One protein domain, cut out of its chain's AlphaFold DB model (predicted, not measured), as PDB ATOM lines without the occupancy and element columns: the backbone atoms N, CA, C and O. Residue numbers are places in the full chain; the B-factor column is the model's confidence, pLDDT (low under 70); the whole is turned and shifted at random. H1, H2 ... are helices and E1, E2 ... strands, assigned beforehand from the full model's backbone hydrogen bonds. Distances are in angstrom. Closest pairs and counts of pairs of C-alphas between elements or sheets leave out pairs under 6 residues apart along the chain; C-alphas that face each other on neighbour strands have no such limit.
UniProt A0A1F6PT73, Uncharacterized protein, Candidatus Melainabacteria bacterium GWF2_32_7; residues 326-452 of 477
ATOM      1  N   SER A 326      37.921  40.356  32.035       95.94
ATOM      2  CA  SER A 326      39.125  39.751  32.615       95.94
ATOM      3  C   SER A 326      38.858  38.284  32.922       95.94
ATOM      4  O   SER A 326      37.765  37.970  33.404       95.94
ATOM      5  N   ILE A 327      39.837  37.403  32.718       95.50
ATOM      6  CA  ILE A 327      39.660  35.972  32.997       95.50
ATOM      7  C   ILE A 327      39.252  35.707  34.449       95.50
ATOM      8  O   ILE A 327      38.384  34.882  34.698       95.50
ATOM      9  N   GLU A 328      39.764  36.480  35.402       95.19
ATOM     10  CA  GLU A 328      39.474  36.346  36.833       95.19
ATOM     11  C   GLU A 328      37.984  36.545  37.157       95.19
ATOM     12  O   GLU A 328      37.499  36.063  38.173       95.19
ATOM     13  N   THR A 329      37.248  37.249  36.290       94.38
ATOM     14  CA  THR A 329      35.819  37.544  36.487       94.38
ATOM     15  C   THR A 329      34.889  36.486  35.904       94.38
ATOM     16  O   THR A 329      33.698  36.489  36.218       94.38
ATOM     17  N   VAL A 330      35.410  35.620  35.033       94.75
ATOM     18  CA  VAL A 330      34.625  34.608  34.315       94.75
ATOM     19  C   VAL A 330      35.203  33.206  34.444       94.75
ATOM     20  O   VAL A 330      34.588  32.276  33.957       94.75
ATOM     21  N   ILE A 331      36.358  32.994  35.069       95.75
ATOM     22  CA  ILE A 331      36.895  31.645  35.260       95.75
ATOM     23  C   ILE A 331      36.053  30.864  36.279       95.75
ATOM     24  O   ILE A 331      35.697  31.382  37.341       95.75
ATOM     25  N   ALA A 332      35.759  29.610  35.943       94.31
ATOM     26  CA  ALA A 332      35.057  28.657  36.788       94.31
ATOM     27  C   ALA A 332      35.760  28.485  38.144       94.31
ATOM     28  O   ALA A 332      36.988  28.372  38.216       94.31
ATOM     29  N   GLN A 333      34.963  28.449  39.209       94.00
ATOM     30  CA  GLN A 333      35.408  28.178  40.576       94.00
ATOM     31  C   GLN A 333      35.112  26.720  40.961       94.00
ATOM     32  O   GLN A 333      34.454  25.993  40.220       94.00
ATOM     33  N   GLU A 334      35.586  26.275  42.127       92.81
ATOM     34  CA  GLU A 334      35.421  24.892  42.618       92.81
ATOM     35  C   GLU A 334      33.959  24.398  42.582       92.81
ATOM     36  O   GLU A 334      33.675  23.293  42.108       92.81
ATOM     37  N   ASP A 335      33.016  25.253  42.979       90.00
ATOM     38  CA  ASP A 335      31.579  24.963  42.918       90.00
ATOM     39  C   ASP A 335      31.074  24.730  41.483       90.00
ATOM     40  O   ASP A 335      30.138  23.956  41.270       90.00
ATOM     41  N   ASP A 336      31.661  25.399  40.489       89.62
ATOM     42  CA  ASP A 336      31.287  25.241  39.081       89.62
ATOM     43  C   ASP A 336      31.805  23.907  38.526       89.62
ATOM     44  O   ASP A 336      31.070  23.212  37.821       89.62
ATOM     45  N   TYR A 337      33.022  23.493  38.906       89.94
ATOM     46  CA  TYR A 337      33.549  22.164  38.569       89.94
ATOM     47  C   TYR A 337      32.725  21.044  39.201       89.94
ATOM     48  O   TYR A 337      32.429  20.058  38.531       89.94
ATOM     49  N   THR A 338      32.311  21.208  40.459       89.69
ATOM     50  CA  THR A 338      31.463  20.229  41.154       89.69
ATOM     51  C   THR A 338      30.144  20.022  40.410       89.69
ATOM     52  O   THR A 338      29.764  18.888  40.123       89.69
ATOM     53  N   LYS A 339      29.488  21.111  39.991       85.75
ATOM     54  CA  LYS A 339      28.257  21.037  39.187       85.75
ATOM     55  C   LYS A 339      28.486  20.370  37.833       85.75
ATOM     56  O   LYS A 339      27.663  19.560  37.416       85.75
ATOM     57  N   LEU A 340      29.589  20.695  37.154       84.31
ATOM     58  CA  LEU A 340      29.925  20.079  35.870       84.31
ATOM     59  C   LEU A 340      30.163  18.564  36.024       84.31
ATOM     60  O   LEU A 340      29.639  17.785  35.232       84.31
ATOM     61  N   ILE A 341      30.879  18.131  37.068       88.06
ATOM     62  CA  ILE A 341      31.077  16.710  37.401       88.06
ATOM     63  C   ILE A 341      29.735  16.016  37.651       88.06
ATOM     64  O   ILE A 341      29.479  14.951  37.085       88.06
ATOM     65  N   ASP A 342      28.861  16.615  38.463       85.25
ATOM     66  CA  ASP A 342      27.535  16.063  38.750       85.25
ATOM     67  C   ASP A 342      26.712  15.881  37.471       85.25
ATOM     68  O   ASP A 342      26.071  14.845  37.283       85.25
ATOM     69  N   MET A 343      26.777  16.849  36.557       79.88
ATOM     70  CA  MET A 343      26.110  16.766  35.262       79.88
ATOM     71  C   MET A 343      26.681  15.660  34.374       79.88
ATOM     72  O   MET A 343      25.915  14.877  33.814       79.88
ATOM     73  N   ILE A 344      28.007  15.539  34.278       82.00
ATOM     74  CA  ILE A 344      28.663  14.469  33.509       82.00
ATOM     75  C   ILE A 344      28.283  13.094  34.068       82.00
ATOM     76  O   ILE A 344      27.989  12.164  33.307       82.00
ATOM     77  N   ASN A 345      28.232  12.961  35.395       84.06
ATOM     78  CA  ASN A 345      27.814  11.735  36.068       84.06
ATOM     79  C   ASN A 345      26.342  11.408  35.786       84.06
ATOM     80  O   ASN A 345      26.016  10.254  35.500       84.06
ATOM     81  N   GLN A 346      25.456  12.408  35.807       80.81
ATOM     82  CA  GLN A 346      24.048  12.233  35.446       80.81
ATOM     83  C   GLN A 346      23.890  11.823  33.979       80.81
ATOM     84  O   GLN A 346      23.229  10.823  33.703       80.81
ATOM     85  N   ALA A 347      24.547  12.507  33.040       77.38
ATOM     86  CA  ALA A 347      24.513  12.151  31.623       77.38
ATOM     87  C   ALA A 347      25.031  10.721  31.380       77.38
ATOM     88  O   ALA A 347      24.424   9.950  30.632       77.38
ATOM     89  N   SER A 348      26.113  10.331  32.061       81.19
ATOM     90  CA  SER A 348      26.676   8.976  31.996       81.19
ATOM     91  C   SER A 348      25.711   7.922  32.544       81.19
ATOM     92  O   SER A 348      25.512   6.883  31.913       81.19
ATOM     93  N   LEU A 349      25.055   8.201  33.676       81.56
ATOM     94  CA  LEU A 349      24.032   7.329  34.253       81.56
ATOM     95  C   LEU A 349      22.848   7.147  33.297       81.56
ATOM     96  O   LEU A 349      22.380   6.028  33.098       81.56
ATOM     97  N   ILE A 350      22.392   8.225  32.664       78.31
ATOM     98  CA  ILE A 350      21.278   8.180  31.717       78.31
ATOM     99  C   ILE A 350      21.637   7.340  30.486       78.31
ATOM    100  O   ILE A 350      20.845   6.492  30.070       78.31
ATOM    101  N   ARG A 351      22.834   7.535  29.918       78.94
ATOM    102  CA  ARG A 351      23.329   6.720  28.794       78.94
ATOM    103  C   ARG A 351      23.395   5.242  29.171       78.94
ATOM    104  O   ARG A 351      22.935   4.405  28.398       78.94
ATOM    105  N   LYS A 352      23.898   4.930  30.372       84.44
ATOM    106  CA  LYS A 352      23.938   3.564  30.905       84.44
ATOM    107  C   LYS A 352      22.531   2.966  30.981       84.44
ATOM    108  O   LYS A 352      22.309   1.898  30.422       84.44
ATOM    109  N   ILE A 353      21.577   3.665  31.594       82.19
ATOM    110  CA  ILE A 353      20.189   3.196  31.736       82.19
ATOM    111  C   ILE A 353      19.553   2.906  30.373       82.19
ATOM    112  O   ILE A 353      18.941   1.862  30.203       82.19
ATOM    113  N   LYS A 354      19.753   3.775  29.376       78.62
ATOM    114  CA  LYS A 354      19.226   3.556  28.019       78.62
ATOM    115  C   LYS A 354      19.848   2.378  27.273       78.62
ATOM    116  O   LYS A 354      19.244   1.879  26.331       78.62
ATOM    117  N   SER A 355      21.067   1.987  27.636       82.12
ATOM    118  CA  SER A 355      21.757   0.851  27.016       82.12
ATOM    119  C   SER A 355      21.369  -0.502  27.620       82.12
ATOM    120  O   SER A 355      21.694  -1.534  27.040       82.12
ATOM    121  N   ILE A 356      20.689  -0.501  28.770       83.44
ATOM    122  CA  ILE A 356      20.307  -1.706  29.509       83.44
ATOM    123  C   ILE A 356      18.846  -2.055  29.173       83.44
ATOM    124  O   ILE A 356      17.994  -1.167  29.211       83.44
ATOM    125  N   PRO A 357      18.518  -3.322  28.853       83.69
ATOM    126  CA  PRO A 357      17.133  -3.748  28.680       83.69
ATOM    127  C   PRO A 357      16.282  -3.478  29.931       83.69
ATOM    128  O   PRO A 357      16.735  -3.714  31.048       83.69
ATOM    129  N   ASP A 358      15.020  -3.069  29.755       81.12
ATOM    130  CA  ASP A 358      14.122  -2.658  30.854       81.12
ATOM    131  C   ASP A 358      14.039  -3.666  32.025       81.12
ATOM    132  O   ASP A 358      13.825  -3.266  33.169       81.12
ATOM    133  N   TYR A 359      14.210  -4.967  31.763       83.44
ATOM    134  CA  TYR A 359      14.132  -6.035  32.768       83.44
ATOM    135  C   TYR A 359      15.406  -6.214  33.612       83.44
ATOM    136  O   TYR A 359      15.363  -6.911  34.625       83.44
ATOM    137  N   GLU A 360      16.525  -5.607  33.215       87.19
ATOM    138  CA  GLU A 360      17.806  -5.661  33.936       87.19
ATOM    139  C   GLU A 360      18.050  -4.413  34.800       87.19
ATOM    140  O   GLU A 360      19.034  -4.343  35.537       87.19
ATOM    141  N   LEU A 361      17.160  -3.418  34.732       85.19
ATOM    142  CA  LEU A 361      17.266  -2.196  35.522       85.19
ATOM    143  C   LEU A 361      16.948  -2.472  36.997       85.19
ATOM    144  O   LEU A 361      15.936  -3.090  37.333       85.19
ATOM    145  N   SER A 362      17.762  -1.934  37.909       87.81
ATOM    146  CA  SER A 362      17.386  -1.884  39.327       87.81
ATOM    147  C   SER A 362      16.105  -1.052  39.524       87.81
ATOM    148  O   SER A 362      15.814  -0.182  38.702       87.81
ATOM    149  N   PRO A 363      15.345  -1.215  40.626       85.19
ATOM    150  CA  PRO A 363      14.125  -0.433  40.858       85.19
ATOM    151  C   PRO A 363      14.322   1.088  40.739       85.19
ATOM    152  O   PRO A 363      13.482   1.776  40.164       85.19
ATOM    153  N   ARG A 364      15.470   1.601  41.209       80.88
ATOM    154  CA  ARG A 364      15.851   3.017  41.086       80.88
ATOM    155  C   ARG A 364      16.153   3.414  39.639       80.88
ATOM    156  O   ARG A 364      15.748   4.489  39.208       80.88
ATOM    157  N   GLU A 365      16.867   2.576  38.891       82.00
ATOM    158  CA  GLU A 365      17.160   2.820  37.472       82.00
ATOM    159  C   GLU A 365      15.891   2.722  36.614       82.00
ATOM    160  O   GLU A 365      15.717   3.536  35.716       82.00
ATOM    161  N   ALA A 366      14.970   1.806  36.925       78.06
ATOM    162  CA  ALA A 366      13.681   1.662  36.253       78.06
ATOM    163  C   ALA A 366      12.752   2.860  36.515       78.06
ATOM    164  O   ALA A 366      12.048   3.316  35.614       78.06
ATOM    165  N   GLU A 367      12.752   3.402  37.737       79.75
ATOM    166  CA  GLU A 367      12.047   4.646  38.062       79.75
ATOM    167  C   GLU A 367      12.640   5.841  37.306       79.75
ATOM    168  O   GLU A 367      11.905   6.620  36.699       79.75
ATOM    169  N   LEU A 368      13.972   5.949  37.261       78.19
ATOM    170  CA  LEU A 368      14.639   6.997  36.496       78.19
ATOM    171  C   LEU A 368      14.377   6.845  34.986       78.19
ATOM    172  O   LEU A 368      14.059   7.827  34.321       78.19
ATOM    173  N   ALA A 369      14.415   5.621  34.449       76.12
ATOM    174  CA  ALA A 369      14.125   5.311  33.049       76.12
ATOM    175  C   ALA A 369      12.714   5.750  32.634       76.12
ATOM    176  O   ALA A 369      12.536   6.289  31.543       76.12
ATOM    177  N   LYS A 370      11.712   5.597  33.516       79.69
ATOM    178  CA  LYS A 370      10.347   6.106  33.280       79.69
ATOM    179  C   LYS A 370      10.324   7.624  33.100       79.69
ATOM    180  O   LYS A 370       9.617   8.108  32.221       79.69
ATOM    181  N   ASN A 371      11.127   8.350  33.875       75.44
ATOM    182  CA  ASN A 371      11.239   9.809  33.785       75.44
ATOM    183  C   ASN A 371      12.070  10.274  32.573       75.44
ATOM    184  O   ASN A 371      11.941  11.414  32.139       75.44
ATOM    185  N   ILE A 372      12.904   9.393  32.012       77.12
ATOM    186  CA  ILE A 372      13.825   9.675  30.898       77.12
ATOM    187  C   ILE A 372      13.275   9.188  29.548       77.12
ATOM    188  O   ILE A 372      13.821   9.549  28.513       77.12
ATOM    189  N   LYS A 373      12.198   8.392  29.506       64.44
ATOM    190  CA  LYS A 373      11.766   7.643  28.307       64.44
ATOM    191  C   LYS A 373      11.550   8.493  27.040       64.44
ATOM    192  O   LYS A 373      11.665   7.965  25.939       64.44
ATOM    193  N   ASN A 374      11.299   9.794  27.198       66.94
ATOM    194  CA  ASN A 374      11.122  10.753  26.101       66.94
ATOM    195  C   ASN A 374      12.369  11.598  25.786       66.94
ATOM    196  O   ASN A 374      12.361  12.347  24.819       66.94
ATOM    197  N   VAL A 375      13.427  11.502  26.589       62.69
ATOM    198  CA  VAL A 375      14.715  12.149  26.336       62.69
ATOM    199  C   VAL A 375      15.407  11.314  25.263       62.69
ATOM    200  O   VAL A 375      15.669  10.134  25.483       62.69
ATOM    201  N   THR A 376      15.717  11.864  24.095       61.44
ATOM    202  CA  THR A 376      16.542  11.224  23.053       61.44
ATOM    203  C   THR A 376      18.034  11.259  23.421       61.44
ATOM    204  O   THR A 376      18.426  11.841  24.427       61.44
ATOM    205  N   ASN A 377      18.915  10.548  22.703       57.56
ATOM    206  CA  ASN A 377      20.365  10.662  22.970       57.56
ATOM    207  C   ASN A 377      20.907  12.053  22.619       57.56
ATOM    208  O   ASN A 377      21.823  12.527  23.283       57.56
ATOM    209  N   HIS A 378      20.287  12.698  21.632       56.09
ATOM    210  CA  HIS A 378      20.507  14.097  21.296       56.09
ATOM    211  C   HIS A 378      20.073  15.011  22.453       56.09
ATOM    212  O   HIS A 378      20.858  15.839  22.906       56.09
ATOM    213  N   ASP A 379      18.906  14.743  23.047       51.47
ATOM    214  CA  ASP A 379      18.431  15.458  24.235       51.47
ATOM    215  C   ASP A 379      19.336  15.252  25.453       51.47
ATOM    216  O   ASP A 379      19.419  16.140  26.278       51.47
ATOM    217  N   ILE A 380      20.061  14.136  25.602       57.12
ATOM    218  CA  ILE A 380      21.034  13.994  26.708       57.12
ATOM    219  C   ILE A 380      22.224  14.945  26.532       57.12
ATOM    220  O   ILE A 380      22.783  15.392  27.528       57.12
ATOM    221  N   GLY A 381      22.620  15.247  25.293       55.25
ATOM    222  CA  GLY A 381      23.577  16.322  25.030       55.25
ATOM    223  C   GLY A 381      22.962  17.680  25.374       55.25
ATOM    224  O   GLY A 381      23.451  18.383  26.249       55.25
ATOM    225  N   LEU A 382      21.808  17.996  24.779       48.94
ATOM    226  CA  LEU A 382      21.195  19.330  24.859       48.94
ATOM    227  C   LEU A 382      20.532  19.685  26.211       48.94
ATOM    228  O   LEU A 382      20.675  20.810  26.688       48.94
ATOM    229  N   PHE A 383      19.814  18.764  26.869       45.19
ATOM    230  CA  PHE A 383      19.129  19.021  28.155       45.19
ATOM    231  C   PHE A 383      20.100  19.267  29.306       45.19
ATOM    232  O   PHE A 383      19.765  19.987  30.255       45.19
ATOM    233  N   PHE A 384      21.281  18.655  29.251       51.69
ATOM    234  CA  PHE A 384      22.294  18.869  30.272       51.69
ATOM    235  C   PHE A 384      23.090  20.139  29.970       51.69
ATOM    236  O   PHE A 384      23.272  20.937  30.888       51.69
ATOM    237  N   ASP A 385      23.413  20.415  28.705       52.62
ATOM    238  CA  ASP A 385      24.218  21.582  28.334       52.62
ATOM    239  C   ASP A 385      23.478  22.918  28.357       52.62
ATOM    240  O   ASP A 385      24.045  23.898  28.826       52.62
ATOM    241  N   GLU A 386      22.224  23.011  27.907       49.62
ATOM    242  CA  GLU A 386      21.612  24.332  27.706       49.62
ATOM    243  C   GLU A 386      20.639  24.706  28.832       49.62
ATOM    244  O   GLU A 386      20.760  25.774  29.427       49.62
ATOM    245  N   TYR A 387      19.713  23.824  29.225       49.34
ATOM    246  CA  TYR A 387      18.685  24.166  30.224       49.34
ATOM    247  C   TYR A 387      19.217  24.220  31.670       49.34
ATOM    248  O   TYR A 387      18.800  25.072  32.465       49.34
ATOM    249  N   THR A 388      20.149  23.328  32.024       53.38
ATOM    250  CA  THR A 388      20.693  23.214  33.392       53.38
ATOM    251  C   THR A 388      21.807  24.235  33.648       53.38
ATOM    252  O   THR A 388      21.833  24.857  34.717       53.38
ATOM    253  N   MET A 389      22.663  24.488  32.651       50.31
ATOM    254  CA  MET A 389      23.717  25.502  32.731       50.31
ATOM    255  C   MET A 389      23.162  26.926  32.545       50.31
ATOM    256  O   MET A 389      23.417  27.764  33.412       50.31
ATOM    257  N   ASN A 390      22.307  27.215  31.543       53.47
ATOM    258  CA  ASN A 390      21.840  28.601  31.309       53.47
ATOM    259  C   ASN A 390      21.076  29.209  32.488       53.47
ATOM    260  O   ASN A 390      21.118  30.423  32.689       53.47
ATOM    261  N   LYS A 391      20.376  28.397  33.293       55.09
ATOM    262  CA  LYS A 391      19.631  28.915  34.451       55.09
ATOM    263  C   LYS A 391      20.481  29.107  35.709       55.09
ATOM    264  O   LYS A 391      20.053  29.865  36.580       55.09
ATOM    265  N   LYS A 392      21.620  28.413  35.870       45.94
ATOM    266  CA  LYS A 392      22.325  28.345  37.172       45.94
ATOM    267  C   LYS A 392      23.851  28.391  37.130       45.94
ATOM    268  O   LYS A 392      24.428  28.900  38.096       45.94
ATOM    269  N   SER A 393      24.517  27.917  36.078       50.88
ATOM    270  CA  SER A 393      25.941  28.204  35.900       50.88
ATOM    271  C   SER A 393      26.035  29.559  35.219       50.88
ATOM    272  O   SER A 393      25.758  29.723  34.031       50.88
ATOM    273  N   LYS A 394      26.364  30.572  36.012       59.94
ATOM    274  CA  LYS A 394      26.740  31.883  35.496       59.94
ATOM    275  C   LYS A 394      27.728  31.674  34.353       59.94
ATOM    276  O   LYS A 394      28.591  30.831  34.493       59.94
ATOM    277  N   LYS A 395      27.561  32.440  33.278       81.81
ATOM    278  CA  LYS A 395      28.538  32.915  32.283       81.81
ATOM    279  C   LYS A 395      30.026  32.746  32.705       81.81
ATOM    280  O   LYS A 395      30.711  33.750  32.902       81.81
ATOM    281  N   VAL A 396      30.506  31.506  32.861       92.25
ATOM    282  CA  VAL A 396      31.870  31.137  33.269       92.25
ATOM    283  C   VAL A 396      32.548  30.282  32.208       92.25
ATOM    284  O   VAL A 396      31.895  29.629  31.397       92.25
ATOM    285  N   LEU A 397      33.873  30.293  32.232       94.62
ATOM    286  CA  LEU A 397      34.754  29.541  31.362       94.62
ATOM    287  C   LEU A 397      35.585  28.565  32.183       94.62
ATOM    288  O   LEU A 397      36.065  28.890  33.268       94.62
ATOM    289  N   PHE A 398      35.809  27.386  31.632       95.31
ATOM    290  CA  PHE A 398      36.644  26.349  32.210       95.31
ATOM    291  C   PHE A 398      38.004  26.354  31.521       95.31
ATOM    292  O   PHE A 398      38.109  26.644  30.329       95.31
ATOM    293  N   SER A 399      39.061  26.029  32.263       96.88
ATOM    294  CA  SER A 399      40.367  25.759  31.656       96.88
ATOM    295  C   SER A 399      40.280  24.496  30.799       96.88
ATOM    296  O   SER A 399      39.765  23.478  31.267       96.88
ATOM    297  N   ILE A 400      40.838  24.526  29.584       95.94
ATOM    298  CA  ILE A 400      40.900  23.334  28.722       95.94
ATOM    299  C   ILE A 400      41.665  22.193  29.401       95.94
ATOM    300  O   ILE A 400      41.293  21.040  29.224       95.94
ATOM    301  N   ASP A 401      42.671  22.480  30.233       96.12
ATOM    302  CA  ASP A 401      43.370  21.440  31.002       96.12
ATOM    303  C   ASP A 401      42.452  20.741  32.005       96.12
ATOM    304  O   ASP A 401      42.481  19.517  32.146       96.12
ATOM    305  N   ALA A 402      41.604  21.513  32.685       94.25
ATOM    306  CA  ALA A 402      40.666  20.963  33.652       94.25
ATOM    307  C   ALA A 402      39.571  20.141  32.955       94.25
ATOM    308  O   ALA A 402      39.236  19.051  33.416       94.25
ATOM    309  N   ILE A 403      39.070  20.621  31.812       92.12
ATOM    310  CA  ILE A 403      38.139  19.871  30.959       92.12
ATOM    311  C   ILE A 403      38.793  18.600  30.418       92.12
ATOM    312  O   ILE A 403      38.201  17.529  30.502       92.12
ATOM    313  N   ALA A 404      40.024  18.678  29.920       92.19
ATOM    314  CA  ALA A 404      40.751  17.522  29.416       92.19
ATOM    315  C   ALA A 404      40.924  16.444  30.488       92.19
ATOM    316  O   ALA A 404      40.683  15.272  30.215       92.19
ATOM    317  N   HIS A 405      41.273  16.840  31.714       92.31
ATOM    318  CA  HIS A 405      41.344  15.922  32.844       92.31
ATOM    319  C   HIS A 405      39.972  15.311  33.170       92.31
ATOM    320  O   HIS A 405      39.851  14.096  33.318       92.31
ATOM    321  N   LEU A 406      38.927  16.140  33.240       88.06
ATOM    322  CA  LEU A 406      37.571  15.717  33.588       88.06
ATOM    323  C   LEU A 406      36.975  14.723  32.577       88.06
ATOM    324  O   LEU A 406      36.367  13.731  32.969       88.06
ATOM    325  N   TYR A 407      37.195  14.966  31.286       85.69
ATOM    326  CA  TYR A 407      36.730  14.113  30.190       85.69
ATOM    327  C   TYR A 407      37.734  13.027  29.787       85.69
ATOM    328  O   TYR A 407      37.472  12.281  28.844       85.69
ATOM    329  N   GLN A 408      38.873  12.928  30.482       91.44
ATOM    330  CA  GLN A 408      39.955  11.984  30.182       91.44
ATOM    331  C   GLN A 408      40.396  12.050  28.708       91.44
ATOM    332  O   GLN A 408      40.597  11.032  28.041       91.44
ATOM    333  N   LEU A 409      40.514  13.269  28.177       88.75
ATOM    334  CA  LEU A 409      41.011  13.491  26.824       88.75
ATOM    335  C   LEU A 409      42.490  13.091  26.751       88.75
ATOM    336  O   LEU A 409      43.263  13.321  27.680       88.75
ATOM    337  N   ASN A 410      42.891  12.485  25.633       93.69
ATOM    338  CA  ASN A 410      44.303  12.210  25.385       93.69
ATOM    339  C   ASN A 410      45.056  13.511  25.051       93.69
ATOM    340  O   ASN A 410      44.447  14.502  24.643       93.69
ATOM    341  N   SER A 411      46.385  13.489  25.190       94.12
ATOM    342  CA  SER A 411      47.221  14.678  24.974       94.12
ATOM    343  C   SER A 411      47.047  15.272  23.578       94.12
ATOM    344  O   SER A 411      46.957  16.482  23.453       94.12
ATOM    345  N   GLU A 412      46.906  14.442  22.542       91.69
ATOM    346  CA  GLU A 412      46.715  14.915  21.167       91.69
ATOM    347  C   GLU A 412      45.434  15.751  21.014       91.69
ATOM    348  O   GLU A 412      45.452  16.816  20.399       91.69
ATOM    349  N   LYS A 413      44.312  15.297  21.585       89.19
ATOM    350  CA  LYS A 413      43.046  16.043  21.574       89.19
ATOM    351  C   LYS A 413      43.143  17.315  22.407       89.19
ATOM    352  O   LYS A 413      42.656  18.354  21.973       89.19
ATOM    353  N   THR A 414      43.775  17.244  23.574       91.69
ATOM    354  CA  THR A 414      44.001  18.417  24.424       91.69
ATOM    355  C   THR A 414      44.847  19.463  23.710       91.69
ATOM    356  O   THR A 414      44.494  20.637  23.723       91.69
ATOM    357  N   ASP A 415      45.924  19.044  23.048       92.25
ATOM    358  CA  ASP A 415      46.805  19.929  22.294       92.25
ATOM    359  C   ASP A 415      46.053  20.572  21.124       92.25
ATOM    360  O   ASP A 415      46.165  21.779  20.933       92.25
ATOM    361  N   LYS A 416      45.208  19.817  20.405       88.19
ATOM    362  CA  LYS A 416      44.329  20.372  19.357       88.19
ATOM    363  C   LYS A 416      43.391  21.452  19.898       88.19
ATOM    364  O   LYS A 416      43.379  22.551  19.357       88.19
ATOM    365  N   LEU A 417      42.689  21.188  21.001       88.25
ATOM    366  CA  LEU A 417      41.830  22.191  21.648       88.25
ATOM    367  C   LEU A 417      42.632  23.421  22.100       88.25
ATOM    368  O   LEU A 417      42.170  24.553  21.980       88.25
ATOM    369  N   LYS A 418      43.865  23.218  22.578       91.94
ATOM    370  CA  LYS A 418      44.750  24.309  23.003       91.94
ATOM    371  C   LYS A 418      45.255  25.190  21.864       91.94
ATOM    372  O   LYS A 418      45.548  26.365  22.085       91.94
ATOM    373  N   LEU A 419      45.353  24.653  20.648       87.94
ATOM    374  CA  LEU A 419      45.636  25.462  19.458       87.94
ATOM    375  C   LEU A 419      44.487  26.439  19.162       87.94
ATOM    376  O   LEU A 419      44.715  27.511  18.602       87.94
ATOM    377  N   GLU A 420      43.268  26.092  19.571       88.31
ATOM    378  CA  GLU A 420      42.066  26.905  19.389       88.31
ATOM    379  C   GLU A 420      41.795  27.852  20.562       88.31
ATOM    380  O   GLU A 420      41.096  28.841  20.380       88.31
ATOM    381  N   GLY A 421      42.382  27.638  21.740       93.50
ATOM    382  CA  GLY A 421      42.335  28.589  22.852       93.50
ATOM    383  C   GLY A 421      42.773  28.005  24.186       93.50
ATOM    384  O   GLY A 421      43.370  26.946  24.241       93.50
ATOM    385  N   ASN A 422      42.525  28.712  25.287       96.12
ATOM    386  CA  ASN A 422      42.902  28.235  26.632       96.12
ATOM    387  C   ASN A 422      41.690  27.952  27.521       96.12
ATOM    388  O   ASN A 422      41.817  27.319  28.573       96.12
ATOM    389  N   TYR A 423      40.524  28.439  27.108       96.88
ATOM    390  CA  TYR A 423      39.308  28.406  27.897       96.88
ATOM    391  C   TYR A 423      38.141  27.963  27.036       96.88
ATOM    392  O   TYR A 423      38.118  28.247  25.844       96.88
ATOM    393  N   ILE A 424      37.170  27.298  27.641       94.31
ATOM    394  CA  ILE A 424      36.003  26.771  26.943       94.31
ATOM    395  C   ILE A 424      34.757  26.970  27.804       94.31
ATOM    396  O   ILE A 424      34.844  26.965  29.036       94.31
ATOM    397  N   ASN A 425      33.606  27.212  27.189       90.69
ATOM    398  CA  ASN A 425      32.345  27.263  27.925       90.69
ATOM    399  C   ASN A 425      31.869  25.850  28.321       90.69
ATOM    400  O   ASN A 425      32.421  24.841  27.894       90.69
ATOM    401  N   ALA A 426      30.848  25.779  29.175       82.75
ATOM    402  CA  ALA A 426      30.321  24.510  29.688       82.75
ATOM    403  C   ALA A 426      29.847  23.522  28.596       82.75
ATOM    404  O   ALA A 426      30.237  22.359  28.692       82.75
ATOM    405  N   PRO A 427      29.079  23.955  27.571       79.00
ATOM    406  CA  PRO A 427      28.669  23.096  26.453       79.00
ATOM    407  C   PRO A 427      29.807  22.591  25.554       79.00
ATOM    408  O   PRO A 427      29.577  21.763  24.679       79.00
ATOM    409  N   LEU A 428      31.036  23.076  25.757       83.31
ATOM    410  CA  LEU A 428      32.212  22.716  24.965       83.31
ATOM    411  C   LEU A 428      32.127  23.092  23.474       83.31
ATOM    412  O   LEU A 428      32.816  22.486  22.654       83.31
ATOM    413  N   ASP A 429      31.317  24.090  23.127       83.38
ATOM    414  CA  ASP A 429      31.108  24.560  21.752       83.38
ATOM    415  C   ASP A 429      31.806  25.901  21.455       83.38
ATOM    416  O   ASP A 429      32.022  26.231  20.292       83.38
ATOM    417  N   LEU A 430      32.217  26.662  22.480       90.12
ATOM    418  CA  LEU A 430      32.891  27.955  22.323       90.12
ATOM    419  C   LEU A 430      34.247  27.972  23.032       90.12
ATOM    420  O   LEU A 430      34.325  27.922  24.265       90.12
ATOM    421  N   ILE A 431      35.318  28.117  22.249       92.81
ATOM    422  CA  ILE A 431      36.699  28.186  22.732       92.81
ATOM    423  C   ILE A 431      37.215  29.629  22.684       92.81
ATOM    424  O   ILE A 431      37.134  30.324  21.674       92.81
ATOM    425  N   PHE A 432      37.783  30.085  23.798       95.75
ATOM    426  CA  PHE A 432      38.209  31.461  24.022       95.75
ATOM    427  C   PHE A 432      39.718  31.577  24.261       95.75
ATOM    428  O   PHE A 432      40.381  30.695  24.824       95.75
ATOM    429  N   LYS A 433      40.257  32.743  23.899       95.50
ATOM    430  CA  LYS A 433      41.658  33.142  24.095       95.50
ATOM    431  C   LYS A 433      41.751  34.393  24.955       95.50
ATOM    432  O   LYS A 433      40.758  35.060  25.240       95.50
ATOM    433  N   LEU A 434      42.980  34.732  25.333       94.88
ATOM    434  CA  LEU A 434      43.312  36.045  25.869       94.88
ATOM    435  C   LEU A 434      44.025  36.862  24.803       94.88
ATOM    436  O   LEU A 434      44.962  36.375  24.172       94.88
ATOM    437  N   ASN A 435      43.619  38.116  24.647       93.94
ATOM    438  CA  ASN A 435      44.403  39.079  23.887       93.94
ATOM    439  C   ASN A 435      45.617  39.577  24.699       93.94
ATOM    440  O   ASN A 435      45.811  39.222  25.866       93.94
ATOM    441  N   SER A 436      46.428  40.451  24.098       93.50
ATOM    442  CA  SER A 436      47.612  41.051  24.736       93.50
ATOM    443  C   SER A 436      47.307  41.804  26.041       93.50
ATOM    444  O   SER A 436      48.179  41.921  26.899       93.50
ATOM    445  N   ASN A 437      46.063  42.253  26.229       94.94
ATOM    446  CA  ASN A 437      45.583  42.941  27.428       94.94
ATOM    447  C   ASN A 437      44.960  41.988  28.462       94.94
ATOM    448  O   ASN A 437      44.285  42.444  29.386       94.94
ATOM    449  N   LYS A 438      45.149  40.671  28.303       94.94
ATOM    450  CA  LYS A 438      44.563  39.627  29.160       94.94
ATOM    451  C   LYS A 438      43.032  39.691  29.234       94.94
ATOM    452  O   LYS A 438      42.438  39.330  30.248       94.94
ATOM    453  N   LYS A 439      42.384  40.172  28.169       95.69
ATOM    454  CA  LYS A 439      40.925  40.144  28.033       95.69
ATOM    455  C   LYS A 439      40.497  38.963  27.184       95.69
ATOM    456  O   LYS A 439      41.186  38.619  26.223       95.69
ATOM    457  N   ILE A 440      39.357  38.381  27.540       95.19
ATOM    458  CA  ILE A 440      38.731  37.303  26.782       95.19
ATOM    459  C   ILE A 440      38.377  37.791  25.378       95.19
ATOM    460  O   ILE A 440      37.767  38.851  25.221       95.19
ATOM    461  N   VAL A 441      38.728  36.988  24.383       94.56
ATOM    462  CA  VAL A 441      38.301  37.136  22.991       94.56
ATOM    463  C   VAL A 441      37.857  35.778  22.454       94.56
ATOM    464  O   VAL A 441      38.382  34.740  22.867       94.56
ATOM    465  N   PHE A 442      36.894  35.796  21.542       93.94
ATOM    466  CA  PHE A 442      36.523  34.651  20.716       93.94
ATOM    467  C   PHE A 442      37.173  34.864  19.345       93.94
ATOM    468  O   PHE A 442      36.932  35.893  18.732       93.94
ATOM    469  N   ASP A 443      38.083  33.987  18.919       90.69
ATOM    470  CA  ASP A 443      38.884  34.153  17.687       90.69
ATOM    471  C   ASP A 443      39.180  32.771  17.069       90.69
ATOM    472  O   ASP A 443      40.311  32.271  17.182       90.69
ATOM    473  N   PRO A 444      38.156  32.098  16.517       86.25
ATOM    474  CA  PRO A 444      38.270  30.711  16.068       86.25
ATOM    475  C   PRO A 444      39.122  30.569  14.787       86.25
ATOM    476  O   PRO A 444      39.966  29.668  14.706       86.25
ATOM    477  N   ASP A 445      39.086  31.545  13.869       83.81
ATOM    478  CA  ASP A 445      39.945  31.563  12.670       83.81
ATOM    479  C   ASP A 445      41.411  31.988  12.927       83.81
ATOM    480  O   ASP A 445      42.230  31.990  12.003       83.81
ATOM    481  N   ASN A 446      41.769  32.320  14.175       83.12
ATOM    482  CA  ASN A 446      43.079  32.839  14.580       83.12
ATOM    483  C   ASN A 446      43.485  34.174  13.925       83.12
ATOM    484  O   ASN A 446      44.673  34.508  13.945       83.12
ATOM    485  N   SER A 447      42.580  34.957  13.347       85.81
ATOM    486  CA  SER A 447      42.889  36.253  12.726       85.81
ATOM    487  C   SER A 447      43.337  37.314  13.735       85.81
ATOM    488  O   SER A 447      43.927  38.322  13.343       85.81
ATOM    489  N   GLY A 448      43.097  37.097  15.031       85.75
ATOM    490  CA  GLY A 448      43.302  38.089  16.084       85.75
ATOM    491  C   GLY A 448      42.142  39.079  16.206       85.75
ATOM    492  O   GLY A 448      42.223  40.013  17.011       85.75
ATOM    493  N   ARG A 449      41.068  38.890  15.429       88.31
ATOM    494  CA  ARG A 449      39.829  39.666  15.526       88.31
ATOM    495  C   ARG A 449      38.877  38.966  16.484       88.31
ATOM    496  O   ARG A 449      38.693  37.758  16.401       88.31
ATOM    497  N   SER A 450      38.251  39.734  17.375       90.06
ATOM    498  CA  SER A 450      37.191  39.182  18.216       90.06
ATOM    499  C   SER A 450      35.942  38.961  17.370       90.06
ATOM    500  O   SER A 450      35.357  39.925  16.890       90.06
ATOM    501  N   ALA A 451      35.537  37.709  17.233       93.75
ATOM    502  CA  ALA A 451      34.320  37.284  16.576       93.75
ATOM    503  C   ALA A 451      33.142  37.218  17.558       93.75
ATOM    504  O   ALA A 451      33.328  37.182  18.779       93.75
ATOM    505  N   ILE A 452      31.934  37.168  17.009       93.44
ATOM    506  CA  ILE A 452      30.703  36.782  17.703       93.44
ATOM    507  C   ILE A 452      30.193  35.407  17.270       93.44
ATOM    508  O   ILE A 452      29.548  34.728  18.062       93.44
TER     509      ILE A 452
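What this domain is: This is residues 326 to 452 of the 477 residues of an uncharacterized protein of Candidatus Melainabacteria bacterium GWF2_32_7 (UniProt A0A1F6PT73). A strand hairpin, E1 and E2, and a helical hairpin, H5 and H6, make a head at one end of an elongated model; the long helix H2 runs out from there, with H4 folded back beside it and H3 across the far end. The printed part has 127 residues, with six named helices, H1 to H6, followed by the two strands of an antiparallel sheet, order E1 - E2. It is mostly helix and loose, with a radius of gyration of the C-alphas of 17.4 A and spans of 58 by 31 by 25 A.

How they stand to each other: E1, residues 431 to 434, and E2, residues 440 to 442, form an antiparallel hairpin, with N 433 and O 441 2.9 A apart, within hydrogen-bond range. Residues 423 to 424 pair antiparallel with residues 431 to 432 of E1 and with residues 398 to 399. The closest C-alphas of E1 and H6, residues 411 to 420, are those of Ile 431 and Glu 420, 6.5 A apart. H6 and H5, residues 400 to 406, touch as a helical hairpin, closest at the C-alphas of Thr 414 and Ala 404, 6.0 A, with a shallow tilt of 34 degrees, only just short of steep. H2, residues 334 to 355, touches H4, residues 377 to 392, closest at the C-alphas of Ala 347 and Ile 380, 6.3 A, opposite ways at a shallow tilt of 24 degrees. With residues 350 to 354 alone H2 touches H3, residues 363 to 372, about perpendicular at 83 degrees; the closest C-alphas, of Ile 353 and Glu 365, are 6.5 A apart. H1, residues 327 to 330, touches no helix. Every O i to N i+4 pair is within hydrogen-bond range in H2, H3 and H5, against 6 of 12 in H4 and 5 of 6 in H6; H1 is too short for one.

Where its parts are: H2 measures 31.8 A, from C-alpha 334 at (35.421, 24.892, 42.618) to C-alpha 355 at (21.757, 0.851, 27.016), and H4 22.8 A. E2 ends at C-alpha 442 (36.523, 34.651, 20.716).

The domain as a whole: The C-alphas farthest apart, of Tyr 359 and Asn 437, are 58.4 A apart. The printed part has no cut and no long link. Residues 373 to 394 are under pLDDT 70.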